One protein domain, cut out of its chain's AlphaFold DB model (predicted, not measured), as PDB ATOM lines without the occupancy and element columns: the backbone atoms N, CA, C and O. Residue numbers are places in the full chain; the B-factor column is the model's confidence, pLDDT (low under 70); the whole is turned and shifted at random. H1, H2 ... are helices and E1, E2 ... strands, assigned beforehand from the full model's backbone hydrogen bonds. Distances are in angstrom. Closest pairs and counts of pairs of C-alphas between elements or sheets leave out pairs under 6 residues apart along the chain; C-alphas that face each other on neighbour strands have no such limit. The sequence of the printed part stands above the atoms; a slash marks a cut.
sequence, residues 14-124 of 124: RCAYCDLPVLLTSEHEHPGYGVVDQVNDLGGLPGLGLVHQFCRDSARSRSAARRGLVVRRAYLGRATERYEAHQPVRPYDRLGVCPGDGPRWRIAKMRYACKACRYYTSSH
ATOM      1  N   ARG A  14     -25.314  53.188  10.540       90.88
ATOM      2  CA  ARG A  14     -24.441  52.218   9.853       90.88
ATOM      3  C   ARG A  14     -23.459  51.568  10.819       90.88
ATOM      4  O   ARG A  14     -22.895  52.222  11.690       90.88
ATOM      5  N   CYS A  15     -23.211  50.277  10.629       91.88
ATOM      6  CA  CYS A  15     -22.212  49.546  11.392       91.88
ATOM      7  C   CYS A  15     -20.799  50.033  11.047       91.88
ATOM      8  O   CYS A  15     -20.345  49.856   9.917       91.88
ATOM      9  N   ALA A  16     -20.054  50.519  12.040       90.06
ATOM     10  CA  ALA A  16     -18.671  50.974  11.877       90.06
ATOM     11  C   ALA A  16     -17.704  49.874  11.376       90.06
ATOM     12  O   ALA A  16     -16.655  50.165  10.805       90.06
ATOM     13  N   TYR A  17     -18.047  48.593  11.555       88.75
ATOM     14  CA  TYR A  17     -17.200  47.471  11.141       88.75
ATOM     15  C   TYR A  17     -17.452  47.006   9.699       88.75
ATOM     16  O   TYR A  17     -16.489  46.712   8.988       88.75
ATOM     17  N   CYS A  18     -18.706  46.900   9.249       91.44
ATOM     18  CA  CYS A  18     -19.038  46.340   7.928       91.44
ATOM     19  C   CYS A  18     -19.735  47.320   6.974       91.44
ATOM     20  O   CYS A  18     -19.972  46.967   5.813       91.44
ATOM     21  N   ASP A  19     -20.030  48.532   7.448       92.44
ATOM     22  CA  ASP A  19     -20.689  49.596   6.696       92.44
ATOM     23  C   ASP A  19     -22.024  49.137   6.079       92.44
ATOM     24  O   ASP A  19     -22.336  49.424   4.928       92.44
ATOM     25  N   LEU A  20     -22.787  48.323   6.807       93.69
ATOM     26  CA  LEU A  20     -24.184  48.031   6.488       93.69
ATOM     27  C   LEU A  20     -25.074  48.629   7.575       93.69
ATOM     28  O   LEU A  20     -24.615  48.748   8.717       93.69
ATOM     29  N   PRO A  21     -26.317  49.004   7.249       93.88
ATOM     30  CA  PRO A  21     -27.245  49.492   8.255       93.88
ATOM     31  C   PRO A  21     -27.476  48.481   9.382       93.88
ATOM     32  O   PRO A  21     -27.437  47.268   9.154       93.88
ATOM     33  N   VAL A  22     -27.681  48.969  10.603       92.75
ATOM     34  CA  VAL A  22     -28.043  48.131  11.754       92.75
ATOM     35  C   VAL A  22     -29.554  48.106  11.957       92.75
ATOM     36  O   VAL A  22     -30.250  49.068  11.635       92.75
ATOM     37  N   LEU A  23     -30.050  47.023  12.547       91.56
ATOM     38  CA  LEU A  23     -31.445  46.903  12.948       91.56
ATOM     39  C   LEU A  23     -31.586  47.352  14.403       91.56
ATOM     40  O   LEU A  23     -30.955  46.784  15.289       91.56
ATOM     41  N   LEU A  24     -32.396  48.377  14.656       88.31
ATOM     42  CA  LEU A  24     -32.626  48.895  16.014       88.31
ATOM     43  C   LEU A  24     -33.915  48.358  16.648       88.31
ATOM     44  O   LEU A  24     -34.069  48.405  17.864       88.31
ATOM     45  N   THR A  25     -34.833  47.851  15.827       85.88
ATOM     46  CA  THR A  25     -36.165  47.380  16.233       85.88
ATOM     47  C   THR A  25     -36.335  45.865  16.110       85.88
ATOM     48  O   THR A  25     -37.419  45.356  16.379       85.88
ATOM     49  N   SER A  26     -35.291  45.135  15.700       84.50
ATOM     50  CA  SER A  26     -35.322  43.671  15.626       84.50
ATOM     51  C   SER A  26     -35.146  43.027  17.002       84.50
ATOM     52  O   SER A  26     -34.759  43.681  17.971       84.50
ATOM     53  N   GLU A  27     -35.354  41.712  17.066       89.94
ATOM     54  CA  GLU A  27     -35.009  40.906  18.238       89.94
ATOM     55  C   GLU A  27     -33.526  41.052  18.601       89.94
ATOM     56  O   GLU A  27     -32.666  41.183  17.725       89.94
ATOM     57  N   HIS A  28     -33.224  40.995  19.902       87.88
ATOM     58  CA  HIS A  28     -31.861  41.160  20.413       87.88
ATOM     59  C   HIS A  28     -30.913  40.026  19.999       87.88
ATOM     60  O   HIS A  28     -29.701  40.203  20.039       87.88
ATOM     61  N   GLU A  29     -31.446  38.864  19.623       89.75
ATOM     62  CA  GLU A  29     -30.670  37.714  19.140       89.75
ATOM     63  C   GLU A  29     -30.323  37.822  17.650       89.75
ATOM     64  O   GLU A  29     -29.485  37.071  17.142       89.75
ATOM     65  N   HIS A  30     -30.965  38.752  16.934       92.75
ATOM     66  CA  HIS A  30     -30.738  38.924  15.512       92.75
ATOM     67  C   HIS A  30     -29.284  39.376  15.270       92.75
ATOM     68  O   HIS A  30     -28.858  40.393  15.821       92.75
ATOM     69  N   PRO A  31     -28.512  38.726  14.375       93.44
ATOM     70  CA  PRO A  31     -27.097  39.051  14.150       93.44
ATOM     71  C   PRO A  31     -26.838  40.518  13.794       93.44
ATOM     72  O   PRO A  31     -25.787  41.072  14.120       93.44
ATOM     73  N   GLY A  32     -27.800  41.131  13.105       93.19
ATOM     74  CA  GLY A  32     -27.813  42.537  12.719       93.19
ATOM     75  C   GLY A  32     -28.413  43.510  13.738       93.19
ATOM     76  O   GLY A  32     -28.581  44.677  13.392       93.19
ATOM     77  N   TYR A  33     -28.741  43.071  14.954       93.19
ATOM     78  CA  TYR A  33     -29.186  43.970  16.015       93.19
ATOM     79  C   TYR A  33     -28.087  44.992  16.332       93.19
ATOM     80  O   TYR A  33     -26.911  44.639  16.467       93.19
ATOM     81  N   GLY A  34     -28.447  46.270  16.392       92.94
ATOM     82  CA  GLY A  34     -27.524  47.373  16.630       92.94
ATOM     83  C   GLY A  34     -27.145  47.502  18.101       92.94
ATOM     84  O   GLY A  34     -28.006  47.569  18.972       92.94
ATOM     85  N   VAL A  35     -25.847  47.589  18.379       92.25
ATOM     86  CA  VAL A  35     -25.291  47.851  19.711       92.25
ATOM     87  C   VAL A  35     -24.225  48.937  19.626       92.25
ATOM     88  O   VAL A  35     -23.544  49.076  18.609       92.25
ATOM     89  N   VAL A  36     -24.064  49.712  20.696       90.75
ATOM     90  CA  VAL A  36     -22.955  50.665  20.826       90.75
ATOM     91  C   VAL A  36     -21.743  49.922  21.386       90.75
ATOM     92  O   VAL A  36     -21.864  49.213  22.385       90.75
ATOM     93  N   ASP A  37     -20.589  50.058  20.739       89.00
ATOM     94  CA  ASP A  37     -19.308  49.503  21.195       89.00
ATOM     95  C   ASP A  37     -18.188  50.536  21.011       89.00
ATOM     96  O   ASP A  37     -18.348  51.533  20.299       89.00
ATOM     97  N   GLN A  38     -17.047  50.303  21.659       83.56
ATOM     98  CA  GLN A  38     -15.859  51.136  21.476       83.56
ATOM     99  C   GLN A  38     -15.176  50.811  20.136       83.56
ATOM    100  O   GLN A  38     -14.806  49.669  19.862       83.56
ATOM    101  N   VAL A  39     -14.985  51.825  19.296       74.56
ATOM    102  CA  VAL A  39     -14.310  51.782  17.995       74.56
ATOM    103  C   VAL A  39     -13.241  52.870  17.936       74.56
ATOM    104  O   VAL A  39     -13.571  54.024  17.711       74.56
ATOM    105  N   ASN A  40     -11.971  52.459  18.075       65.56
ATOM    106  CA  ASN A  40     -10.740  53.268  18.033       65.56
ATOM    107  C   ASN A  40     -10.748  54.565  18.872       65.56
ATOM    108  O   ASN A  40     -11.533  55.482  18.653       65.56
ATOM    109  N   ASP A  41      -9.765  54.709  19.758       57.19
ATOM    110  CA  ASP A  41      -9.586  55.935  20.536       57.19
ATOM    111  C   ASP A  41      -9.121  57.089  19.637       57.19
ATOM    112  O   ASP A  41      -7.980  57.135  19.172       57.19
ATOM    113  N   LEU A  42     -10.010  58.052  19.396       53.25
ATOM    114  CA  LEU A  42      -9.662  59.326  18.778       53.25
ATOM    115  C   LEU A  42      -9.187  60.276  19.882       53.25
ATOM    116  O   LEU A  42      -9.976  61.006  20.474       53.25
ATOM    117  N   GLY A  43      -7.884  60.260  20.169       49.03
ATOM    118  CA  GLY A  43      -7.245  61.312  20.969       49.03
ATOM    119  C   GLY A  43      -7.586  61.321  22.465       49.03
ATOM    120  O   GLY A  43      -7.619  62.391  23.062       49.03
ATOM    121  N   GLY A  44      -7.817  60.155  23.081       56.47
ATOM    122  CA  GLY A  44      -7.947  60.024  24.542       56.47
ATOM    123  C   GLY A  44      -9.379  59.970  25.088       56.47
ATOM    124  O   GLY A  44      -9.554  59.803  26.292       56.47
ATOM    125  N   LEU A  45     -10.396  60.046  24.223       53.41
ATOM    126  CA  LEU A  45     -11.770  59.656  24.548       53.41
ATOM    127  C   LEU A  45     -12.116  58.351  23.817       53.41
ATOM    128  O   LEU A  45     -11.745  58.211  22.646       53.41
ATOM    129  N   PRO A  46     -12.836  57.414  24.465       63.16
ATOM    130  CA  PRO A  46     -13.266  56.192  23.804       63.16
ATOM    131  C   PRO A  46     -14.210  56.556  22.661       63.16
ATOM    132  O   PRO A  46     -15.314  57.058  22.889       63.16
ATOM    133  N   GLY A  47     -13.772  56.322  21.423       76.25
ATOM    134  CA  GLY A  47     -14.624  56.482  20.251       76.25
ATOM    135  C   GLY A  47     -15.779  55.497  20.364       76.25
ATOM    136  O   GLY A  47     -15.565  54.294  20.292       76.25
ATOM    137  N   LEU A  48     -17.000  55.970  20.605       83.38
ATOM    138  CA  LEU A  48     -18.184  55.111  20.612       83.38
ATOM    139  C   LEU A  48     -18.776  55.062  19.210       83.38
ATOM    140  O   LEU A  48     -18.910  56.088  18.543       83.38
ATOM    141  N   GLY A  49     -19.165  53.872  18.768       86.50
ATOM    142  CA  GLY A  49     -19.788  53.693  17.467       86.50
ATOM    143  C   GLY A  49     -20.796  52.565  17.452       86.50
ATOM    144  O   GLY A  49     -20.788  51.654  18.279       86.50
ATOM    145  N   LEU A  50     -21.693  52.654  16.480       90.06
ATOM    146  CA  LEU A  50     -22.748  51.683  16.283       90.06
ATOM    147  C   LEU A  50     -22.201  50.493  15.497       90.06
ATOM    148  O   LEU A  50     -21.582  50.650  14.443       90.06
ATOM    149  N   VAL A  51     -22.428  49.284  15.994       92.25
ATOM    150  CA  VAL A  51     -22.042  48.037  15.331       92.25
ATOM    151  C   VAL A  51     -23.163  47.015  15.427       92.25
ATOM    152  O   VAL A  51     -23.997  47.076  16.321       92.25
ATOM    153  N   HIS A  52     -23.196  46.048  14.512       93.69
ATOM    154  CA  HIS A  52     -24.041  44.872  14.718       93.69
ATOM    155  C   HIS A  52     -23.526  44.055  15.904       93.69
ATOM    156  O   HIS A  52     -22.310  43.946  16.080       93.69
ATOM    157  N   GLN A  53     -24.417  43.399  16.640       91.75
ATOM    158  CA  GLN A  53     -24.072  42.467  17.713       91.75
ATOM    159  C   GLN A  53     -23.080  41.399  17.224       91.75
ATOM    160  O   GLN A  53     -22.031  41.200  17.833       91.75
ATOM    161  N   PHE A  54     -23.324  40.811  16.046       92.06
ATOM    162  CA  PHE A  54     -22.383  39.880  15.417       92.06
ATOM    163  C   PHE A  54     -21.026  40.528  15.087       92.06
ATOM    164  O   PHE A  54     -19.961  39.915  15.225       92.06
ATOM    165  N   CYS A  55     -21.054  41.775  14.611       90.75
ATOM    166  CA  CYS A  55     -19.854  42.491  14.196       90.75
ATOM    167  C   CYS A  55     -18.983  42.890  15.389       90.75
ATOM    168  O   CYS A  55     -17.763  42.836  15.255       90.75
ATOM    169  N   ARG A  56     -19.584  43.220  16.539       89.44
ATOM    170  CA  ARG A  56     -18.888  43.458  17.811       89.44
ATOM    171  C   ARG A  56     -18.002  42.273  18.178       89.44
ATOM    172  O   ARG A  56     -16.791  42.413  18.342       89.44
ATOM    173  N   ASP A  57     -18.592  41.084  18.228       85.56
ATOM    174  CA  ASP A  57     -17.871  39.885  18.654       85.56
ATOM    175  C   ASP A  57     -16.831  39.467  17.599       85.56
ATOM    176  O   ASP A  57     -15.703  39.089  17.923       85.56
ATOM    177  N   SER A  58     -17.164  39.641  16.316       82.12
ATOM    178  CA  SER A  58     -16.228  39.443  15.208       82.12
ATOM    179  C   SER A  58     -15.028  40.394  15.254       82.12
ATOM    180  O   SER A  58     -13.916  39.964  14.927       82.12
ATOM    181  N   ALA A  59     -15.233  41.669  15.601       81.19
ATOM    182  CA  ALA A  59     -14.215  42.721  15.598       81.19
ATOM    183  C   ALA A  59     -13.144  42.511  16.677       81.19
ATOM    184  O   ALA A  59     -11.983  42.846  16.454       81.19
ATOM    185  N   ARG A  60     -13.498  41.860  17.789       79.50
ATOM    186  CA  ARG A  60     -12.575  41.534  18.893       79.50
ATOM    187  C   ARG A  60     -11.527  40.471  18.538       79.50
ATOM    188  O   ARG A  60     -10.571  40.258  19.280       79.50
ATOM    189  N   SER A  61     -11.652  39.799  17.391       73.38
ATOM    190  CA  SER A  61     -10.627  38.861  16.921       73.38
ATOM    191  C   SER A  61      -9.378  39.589  16.419       73.38
ATOM    192  O   SER A  61      -9.469  40.472  15.572       73.38
ATOM    193  N   ARG A  62      -8.181  39.115  16.798       66.75
ATOM    194  CA  ARG A  62      -6.876  39.623  16.303       66.75
ATOM    195  C   ARG A  62      -6.750  39.672  14.771       66.75
ATOM    196  O   ARG A  62      -5.961  40.435  14.227       66.75
ATOM    197  N   SER A  63      -7.529  38.853  14.062       69.19
ATOM    198  CA  SER A  63      -7.555  38.803  12.592       69.19
ATOM    199  C   SER A  63      -8.589  39.742  11.953       69.19
ATOM    200  O   SER A  63      -8.632  39.864  10.729       69.19
ATOM    201  N   ALA A  64      -9.430  40.402  12.754       67.69
ATOM    202  CA  ALA A  64     -10.595  41.140  12.284       67.69
ATOM    203  C   ALA A  64     -10.252  42.403  11.504       67.69
ATOM    204  O   ALA A  64     -10.812  42.620  10.428       67.69
ATOM    205  N   ALA A  65      -9.291  43.185  12.000       63.62
ATOM    206  CA  ALA A  65      -8.838  44.413  11.352       63.62
ATOM    207  C   ALA A  65      -8.311  44.156   9.927       63.62
ATOM    208  O   ALA A  65      -8.538  44.960   9.028       63.62
ATOM    209  N   ARG A  66      -7.701  42.985   9.690       71.44
ATOM    210  CA  ARG A  66      -7.143  42.588   8.384       71.44
ATOM    211  C   ARG A  66      -8.198  42.120   7.376       71.44
ATOM    212  O   ARG A  66      -7.880  41.913   6.208       71.44
ATOM    213  N   ARG A  67      -9.451  41.912   7.797       80.75
ATOM    214  CA  ARG A  67     -10.525  41.493   6.884       80.75
ATOM    215  C   ARG A  67     -11.035  42.701   6.109       80.75
ATOM    216  O   ARG A  67     -11.453  43.677   6.720       80.75
ATOM    217  N   GLY A  68     -11.069  42.611   4.780       88.44
ATOM    218  CA  GLY A  68     -11.726  43.617   3.939       88.44
ATOM    219  C   GLY A  68     -13.251  43.607   4.099       88.44
ATOM    220  O   GLY A  68     -13.831  42.585   4.478       88.44
ATOM    221  N   LEU A  69     -13.903  44.724   3.760       90.50
ATOM    222  CA  LEU A  69     -15.354  44.933   3.914       90.50
ATOM    223  C   LEU A  69     -16.201  43.781   3.362       90.50
ATOM    224  O   LEU A  69     -17.108  43.303   4.037       90.50
ATOM    225  N   VAL A  70     -15.863  43.273   2.175       92.31
ATOM    226  CA  VAL A  70     -16.597  42.168   1.536       92.31
ATOM    227  C   VAL A  70     -16.635  40.922   2.426       92.31
ATOM    228  O   VAL A  70     -17.676  40.288   2.546       92.31
ATOM    229  N   VAL A  71     -15.527  40.571   3.089       90.88
ATOM    230  CA  VAL A  71     -15.480  39.400   3.984       90.88
ATOM    231  C   VAL A  71     -16.320  39.643   5.234       90.88
ATOM    232  O   VAL A  71     -17.033  38.744   5.669       90.88
ATOM    233  N   ARG A  72     -16.272  40.860   5.790       91.94
ATOM    234  CA  ARG A  72     -17.067  41.239   6.969       91.94
ATOM    235  C   ARG A  72     -18.563  41.107   6.675       91.94
ATOM    236  O   ARG A  72     -19.272  40.442   7.424       91.94
ATOM    237  N   ARG A  73     -19.009  41.650   5.536       94.25
ATOM    238  CA  ARG A  73     -20.392  41.523   5.051       94.25
ATOM    239  C   ARG A  73     -20.769  40.070   4.771       94.25
ATOM    240  O   ARG A  73     -21.862  39.652   5.120       94.25
ATOM    241  N   ALA A  74     -19.862  39.283   4.193       94.12
ATOM    242  CA  ALA A  74     -20.117  37.872   3.924       94.12
ATOM    243  C   ALA A  74     -20.346  37.059   5.210       94.12
ATOM    244  O   ALA A  74     -21.261  36.243   5.263       94.12
ATOM    245  N   TYR A  75     -19.555  37.287   6.260       92.69
ATOM    246  CA  TYR A  75     -19.764  36.608   7.545       92.69
ATOM    247  C   TYR A  75     -21.101  36.999   8.177       92.69
ATOM    248  O   TYR A  75     -21.852  36.115   8.582       92.69
ATOM    249  N   LEU A  76     -21.444  38.293   8.162       93.94
ATOM    250  CA  LEU A  76     -22.756  38.758   8.619       93.94
ATOM    251  C   LEU A  76     -23.896  38.116   7.808       93.94
ATOM    252  O   LEU A  76     -24.882  37.664   8.382       93.94
ATOM    253  N   GLY A  77     -23.755  38.022   6.485       94.88
ATOM    254  CA  GLY A  77     -24.754  37.404   5.610       94.88
ATOM    255  C   GLY A  77     -24.978  35.925   5.905       94.88
ATOM    256  O   GLY A  77     -26.120  35.471   5.905       94.88
ATOM    257  N   ARG A  78     -23.912  35.174   6.209       94.12
ATOM    258  CA  ARG A  78     -24.053  33.777   6.636       94.12
ATOM    259  C   ARG A  78     -24.690  33.666   8.017       94.12
ATOM    260  O   ARG A  78     -25.563  32.829   8.199       94.12
ATOM    261  N   ALA A  79     -24.270  34.495   8.968       94.31
ATOM    262  CA  ALA A  79     -24.865  34.529  10.301       94.31
ATOM    263  C   ALA A  79     -26.373  34.810  10.233       94.31
ATOM    264  O   ALA A  79     -27.158  34.116  10.868       94.31
ATOM    265  N   THR A  80     -26.772  35.763   9.389       94.12
ATOM    266  CA  THR A  80     -28.181  36.098   9.138       94.12
ATOM    267  C   THR A  80     -28.933  34.904   8.546       94.12
ATOM    268  O   THR A  80     -29.964  34.523   9.074       94.12
ATOM    269  N   GLU A  81     -28.380  34.234   7.525       94.31
ATOM    270  CA  GLU A  81     -28.991  33.020   6.953       94.31
ATOM    271  C   GLU A  81     -29.174  31.897   7.980       94.31
ATOM    272  O   GLU A  81     -30.180  31.196   7.951       94.31
ATOM    273  N   ARG A  82     -28.211  31.715   8.889       93.88
ATOM    274  CA  ARG A  82     -28.327  30.719   9.959       93.88
ATOM    275  C   ARG A  82     -29.412  31.093  10.959       93.88
ATOM    276  O   ARG A  82     -30.190  30.220  11.317       93.88
ATOM    277  N   TYR A  83     -29.479  32.361  11.364       93.44
ATOM    278  CA  TYR A  83     -30.533  32.860  12.246       93.44
ATOM    279  C   TYR A  83     -31.925  32.656  11.627       93.44
ATOM    280  O   TYR A  83     -32.786  32.067  12.270       93.44
ATOM    281  N   GLU A  84     -32.114  33.030  10.355       93.56
ATOM    282  CA  GLU A  84     -33.369  32.791   9.619       93.56
ATOM    283  C   GLU A  84     -33.733  31.301   9.543       93.56
ATOM    284  O   GLU A  84     -34.904  30.940   9.534       93.56
ATOM    285  N   ALA A  85     -32.730  30.424   9.491       94.12
ATOM    286  CA  ALA A  85     -32.911  28.978   9.496       94.12
ATOM    287  C   ALA A  85     -33.039  28.375  10.911       94.12
ATOM    288  O   ALA A  85     -32.972  27.153  11.051       94.12
ATOM    289  N   HIS A  86     -33.157  29.202  11.958       93.88
ATOM    290  CA  HIS A  86     -33.157  28.795  13.368       93.88
ATOM    291  C   HIS A  86     -31.952  27.922  13.759       93.88
ATOM    292  O   HIS A  86     -32.025  27.042  14.617       93.88
ATOM    293  N   GLN A  87     -30.811  28.159  13.114       91.75
ATOM    294  CA  GLN A  87     -29.551  27.496  13.411       91.75
ATOM    295  C   GLN A  87     -28.688  28.370  14.328       91.75
ATOM    296  O   GLN A  87     -28.667  29.591  14.173       91.75
ATOM    297  N   PRO A  88     -27.874  27.765  15.216       86.88
ATOM    298  CA  PRO A  88     -26.986  28.525  16.089       86.88
ATOM    299  C   PRO A  88     -26.035  29.426  15.297       86.88
ATOM    300  O   PRO A  88     -25.334  28.942  14.403       86.88
ATOM    301  N   VAL A  89     -25.980  30.705  15.670       86.62
ATOM    302  CA  VAL A  89     -25.037  31.691  15.131       86.62
ATOM    303  C   VAL A  89     -23.812  31.757  16.032       86.62
ATOM    304  O   VAL A  89     -23.926  31.880  17.249       86.62
ATOM    305  N   ARG A  90     -22.615  31.668  15.447       81.62
ATOM    306  CA  ARG A  90     -21.350  31.762  16.188       81.62
ATOM    307  C   ARG A  90     -20.588  33.032  15.804       81.62
ATOM    308  O   ARG A  90     -20.543  33.344  14.616       81.62
ATOM    309  N   PRO A  91     -19.853  33.678  16.737       65.62
ATOM    310  CA  PRO A  91     -19.046  34.888  16.484       65.62
ATOM    311  C   PRO A  91     -18.018  34.786  15.346       65.62
ATOM    312  O   PRO A  91     -17.439  35.781  14.916       65.62
ATOM    313  N   TYR A  92     -17.769  33.569  14.860       69.81
ATOM    314  CA  TYR A  92     -16.835  33.259  13.789       69.81
ATOM    315  C   TYR A  92     -17.450  32.319  12.762       69.81
ATOM    316  O   TYR A  92     -16.743  31.447  12.252       69.81
ATOM    317  N   ASP A  93     -18.745  32.455  12.470       68.75
ATOM    318  CA  ASP A  93     -19.360  31.744  11.354       68.75
ATOM    319  C   ASP A  93     -18.660  32.131  10.044       68.75
ATOM    320  O   ASP A  93     -19.005  33.084   9.347       68.75
ATOM    321  N   ARG A  94     -17.605  31.367   9.725       74.00
ATOM    322  CA  ARG A  94     -16.856  31.416   8.463       74.00
ATOM    323  C   ARG A  94     -17.802  31.073   7.326       74.00
ATOM    324  O   ARG A  94     -18.906  30.643   7.579       74.00
ATOM    325  N   LEU A  95     -17.402  31.150   6.066       76.69
ATOM    326  CA  LEU A  95     -18.334  30.938   4.944       76.69
ATOM    327  C   LEU A  95     -18.713  29.470   4.662       76.69
ATOM    328  O   LEU A  95     -19.273  29.178   3.615       76.69
ATOM    329  N   GLY A  96     -18.389  28.537   5.564       74.56
ATOM    330  CA  GLY A  96     -18.545  27.091   5.335       74.56
ATOM    331  C   GLY A  96     -17.497  26.506   4.385       74.56
ATOM    332  O   GLY A  96     -17.542  25.328   4.067       74.56
ATOM    333  N   VAL A  97     -16.550  27.340   3.965       76.88
ATOM    334  CA  VAL A  97     -15.404  27.039   3.105       76.88
ATOM    335  C   VAL A  97     -14.167  27.692   3.719       76.88
ATOM    336  O   VAL A  97     -14.299  28.661   4.475       76.88
ATOM    337  N   CYS A  98     -12.972  27.175   3.450       75.81
ATOM    338  CA  CYS A  98     -11.739  27.721   4.003       75.81
ATOM    339  C   CYS A  98     -11.239  28.911   3.163       75.81
ATOM    340  O   CYS A  98     -11.305  28.883   1.928       75.81
ATOM    341  N   PRO A  99     -10.706  29.975   3.796       72.38
ATOM    342  CA  PRO A  99      -9.935  30.979   3.074       72.38
ATOM    343  C   PRO A  99      -8.760  30.291   2.373       72.38
ATOM    344  O   PRO A  99      -7.921  29.700   3.042       72.38
ATOM    345  N   GLY A 100      -8.711  30.356   1.043       73.50
ATOM    346  CA  GLY A 100      -7.686  29.663   0.252       73.50
ATOM    347  C   GLY A 100      -8.226  28.573  -0.674       73.50
ATOM    348  O   GLY A 100      -7.526  28.225  -1.618       73.50
ATOM    349  N   ASP A 101      -9.492  28.156  -0.530       81.88
ATOM    350  CA  ASP A 101     -10.163  27.174  -1.413       81.88
ATOM    351  C   ASP A 101     -10.468  27.722  -2.832       81.88
ATOM    352  O   ASP A 101     -11.452  27.358  -3.487       81.88
ATOM    353  N   GLY A 102      -9.659  28.674  -3.305       84.56
ATOM    354  CA  GLY A 102      -9.702  29.211  -4.655       84.56
ATOM    355  C   GLY A 102     -11.083  29.765  -5.044       84.56
ATOM    356  O   GLY A 102     -11.617  30.636  -4.344       84.56
ATOM    357  N   PRO A 103     -11.673  29.315  -6.170       89.06
ATOM    358  CA  PRO A 103     -12.959  29.813  -6.662       89.06
ATOM    359  C   PRO A 103     -14.121  29.641  -5.678       89.06
ATOM    360  O   PRO A 103     -14.941  30.550  -5.555       89.06
ATOM    361  N   ARG A 104     -14.180  28.527  -4.933       87.88
ATOM    362  CA  ARG A 104     -15.298  28.232  -4.015       87.88
ATOM    363  C   ARG A 104     -15.397  29.269  -2.902       87.88
ATOM    364  O   ARG A 104     -16.478  29.797  -2.648       87.88
ATOM    365  N   TRP A 105     -14.257  29.634  -2.313       87.81
ATOM    366  CA  TRP A 105     -14.188  30.707  -1.322       87.81
ATOM    367  C   TRP A 105     -14.662  32.045  -1.894       87.81
ATOM    368  O   TRP A 105     -15.438  32.755  -1.254       87.81
ATOM    369  N   ARG A 106     -14.232  32.398  -3.115       89.44
ATOM    370  CA  ARG A 106     -14.635  33.658  -3.761       89.44
ATOM    371  C   ARG A 106     -16.141  33.704  -4.014       89.44
ATOM    372  O   ARG A 106     -16.754  34.722  -3.702       89.44
ATOM    373  N   ILE A 107     -16.720  32.616  -4.521       91.81
ATOM    374  CA  ILE A 107     -18.155  32.507  -4.808       91.81
ATOM    375  C   ILE A 107     -18.965  32.617  -3.517       91.81
ATOM    376  O   ILE A 107     -19.845  33.470  -3.431       91.81
ATOM    377  N   ALA A 108     -18.637  31.822  -2.493       91.06
ATOM    378  CA  ALA A 108     -19.335  31.874  -1.209       91.06
ATOM    379  C   ALA A 108     -19.252  33.277  -0.590       91.06
ATOM    380  O   ALA A 108     -20.261  33.836  -0.165       91.06
ATOM    381  N   LYS A 109     -18.062  33.892  -0.621       93.25
ATOM    382  CA  LYS A 109     -17.836  35.252  -0.123       93.25
ATOM    383  C   LYS A 109     -18.734  36.268  -0.819       93.25
ATOM    384  O   LYS A 109     -19.399  37.040  -0.136       93.25
ATOM    385  N   MET A 110     -18.770  36.270  -2.150       95.62
ATOM    386  CA  MET A 110     -19.608  37.216  -2.888       95.62
ATOM    387  C   MET A 110     -21.098  36.938  -2.676       95.62
ATOM    388  O   MET A 110     -21.843  37.871  -2.395       95.62
ATOM    389  N   ARG A 111     -21.528  35.669  -2.722       95.25
ATOM    390  CA  ARG A 111     -22.924  35.270  -2.482       95.25
ATOM    391  C   ARG A 111     -23.431  35.810  -1.146       95.25
ATOM    392  O   ARG A 111     -24.454  36.489  -1.111       95.25
ATOM    393  N   TYR A 112     -22.708  35.536  -0.064       95.75
ATOM    394  CA  TYR A 112     -23.124  35.961   1.267       95.75
ATOM    395  C   TYR A 112     -22.996  37.471   1.476       95.75
ATOM    396  O   TYR A 112     -23.860  38.058   2.121       95.75
ATOM    397  N   ALA A 113     -21.979  38.121   0.900       95.81
ATOM    398  CA  ALA A 113     -21.871  39.578   0.953       95.81
ATOM    399  C   ALA A 113     -23.059  40.252   0.253       95.81
ATOM    400  O   ALA A 113     -23.657  41.163   0.815       95.81
ATOM    401  N   CYS A 114     -23.443  39.775  -0.934       95.81
ATOM    402  CA  CYS A 114     -24.614  40.271  -1.654       95.81
ATOM    403  C   CYS A 114     -25.912  40.018  -0.880       95.81
ATOM    404  O   CYS A 114     -26.766  40.902  -0.844       95.81
ATOM    405  N   LYS A 115     -26.054  38.845  -0.243       94.88
ATOM    406  CA  LYS A 115     -27.207  38.539   0.616       94.88
ATOM    407  C   LYS A 115     -27.311  39.546   1.761       94.88
ATOM    408  O   LYS A 115     -28.366  40.143   1.929       94.88
ATOM    409  N   ALA A 116     -26.211  39.785   2.479       95.19
ATOM    410  CA  ALA A 116     -26.164  40.767   3.559       95.19
ATOM    411  C   ALA A 116     -26.517  42.170   3.064       95.19
ATOM    412  O   ALA A 116     -27.358  42.826   3.664       95.19
ATOM    413  N   CYS A 117     -25.913  42.619   1.957       94.88
ATOM    414  CA  CYS A 117     -26.232  43.924   1.385       94.88
ATOM    415  C   CYS A 117     -27.735  44.048   1.139       94.88
ATOM    416  O   CYS A 117     -28.336  44.956   1.685       94.88
ATOM    417  N   ARG A 118     -28.343  43.109   0.401       94.31
ATOM    418  CA  ARG A 118     -29.781  43.147   0.094       94.31
ATOM    419  C   ARG A 118     -30.637  43.149   1.352       94.31
ATOM    420  O   ARG A 118     -31.508  43.996   1.467       94.31
ATOM    421  N   TYR A 119     -30.354  42.242   2.285       93.75
ATOM    422  CA  TYR A 119     -31.098  42.127   3.534       93.75
ATOM    423  C   TYR A 119     -31.091  43.460   4.292       93.75
ATOM    424  O   TYR A 119     -32.121  44.100   4.448       93.75
ATOM    425  N   TYR A 120     -29.906  43.960   4.645       91.44
ATOM    426  CA  TYR A 120     -29.786  45.139   5.503       91.44
ATOM    427  C   TYR A 120     -30.051  46.469   4.793       91.44
ATOM    428  O   TYR A 120     -30.266  47.461   5.471       91.44
ATOM    429  N   THR A 121     -30.041  46.537   3.458       88.50
ATOM    430  CA  THR A 121     -30.475  47.756   2.749       88.50
ATOM    431  C   THR A 121     -31.975  47.799   2.489       88.50
ATOM    432  O   THR A 121     -32.500  48.884   2.272       88.50
ATOM    433  N   SER A 122     -32.657  46.650   2.469       79.56
ATOM    434  CA  SER A 122     -34.102  46.568   2.220       79.56
ATOM    435  C   SER A 122     -34.946  46.529   3.497       79.56
ATOM    436  O   SER A 122     -36.146  46.758   3.417       79.56
ATOM    437  N   SER A 123     -34.352  46.251   4.659       60.28
ATOM    438  CA  SER A 123     -35.047  46.137   5.951       60.28
ATOM    439  C   SER A 123     -35.290  47.473   6.681       60.28
ATOM    440  O   SER A 123     -35.238  47.499   7.911       60.28
ATOM    441  N   HIS A 124     -35.544  48.573   5.960       53.12
ATOM    442  CA  HIS A 124     -35.759  49.912   6.537       53.12
ATOM    443  C   HIS A 124     -37.129  50.501   6.231       53.12
ATOM    444  O   HIS A 124     -37.550  50.418   5.058       53.12
TER     445      HIS A 124
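Overview. This is residues 14 to 124 of the 124 residues of an uncharacterized protein of Actinosynnema sp. ALI-1.44 (UniProt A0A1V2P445). A small antiparallel hairpin, E1 and E2, lies on one side, with short helix H1 between it and two longer helices, H2 and H3, which cross as an X. The printed part has 111 residues, in the order E1, E2, H1, H2, H3; it is mostly helix, with under half of the residues in named elements. It is compact, with a radius of gyration of the C-alphas of 13.8 A and spans of 43 by 30 by 23 A.

Arrangement. E1, residues 34 to 38, and E2, residues 48 to 52, form an antiparallel hairpin at 139 degrees; N 35 and O 51 are within hydrogen-bond range, 2.8 A. H1, residues 53 to 59, touches H2, residues 69 to 84, through 72 to 79 alone; the closest C-alphas, Phe 54 and Leu 76, are 6.9 A apart. This helical hairpin runs opposite ways at a steep tilt of 38 degrees, only just past shallow. H3, residues 102 to 122, touches H2 through 108 to 117 alone, only just about perpendicular at 71 degrees; the closest C-alphas, Ala 74 and Ala 113, are 3.8 A apart. H1 and H3 are apart. Every O i to N i+4 pair in H1, H2 and H3 is within hydrogen-bond range.

Along the chain. E1 begins at C-alpha 34 (-27.524, 47.373, 16.630). H2 is 22.5 A long; H3, 30.7 A, ends at C-alpha 122 (-34.102, 46.568, 2.220).

Size, cuts and confidence. The printed part has no cut. The link from H2 to H3 is long, 17 residues. Residues 40 to 46, 62 to 65, 91 to 93 and 123 to 124 have pLDDT under 70.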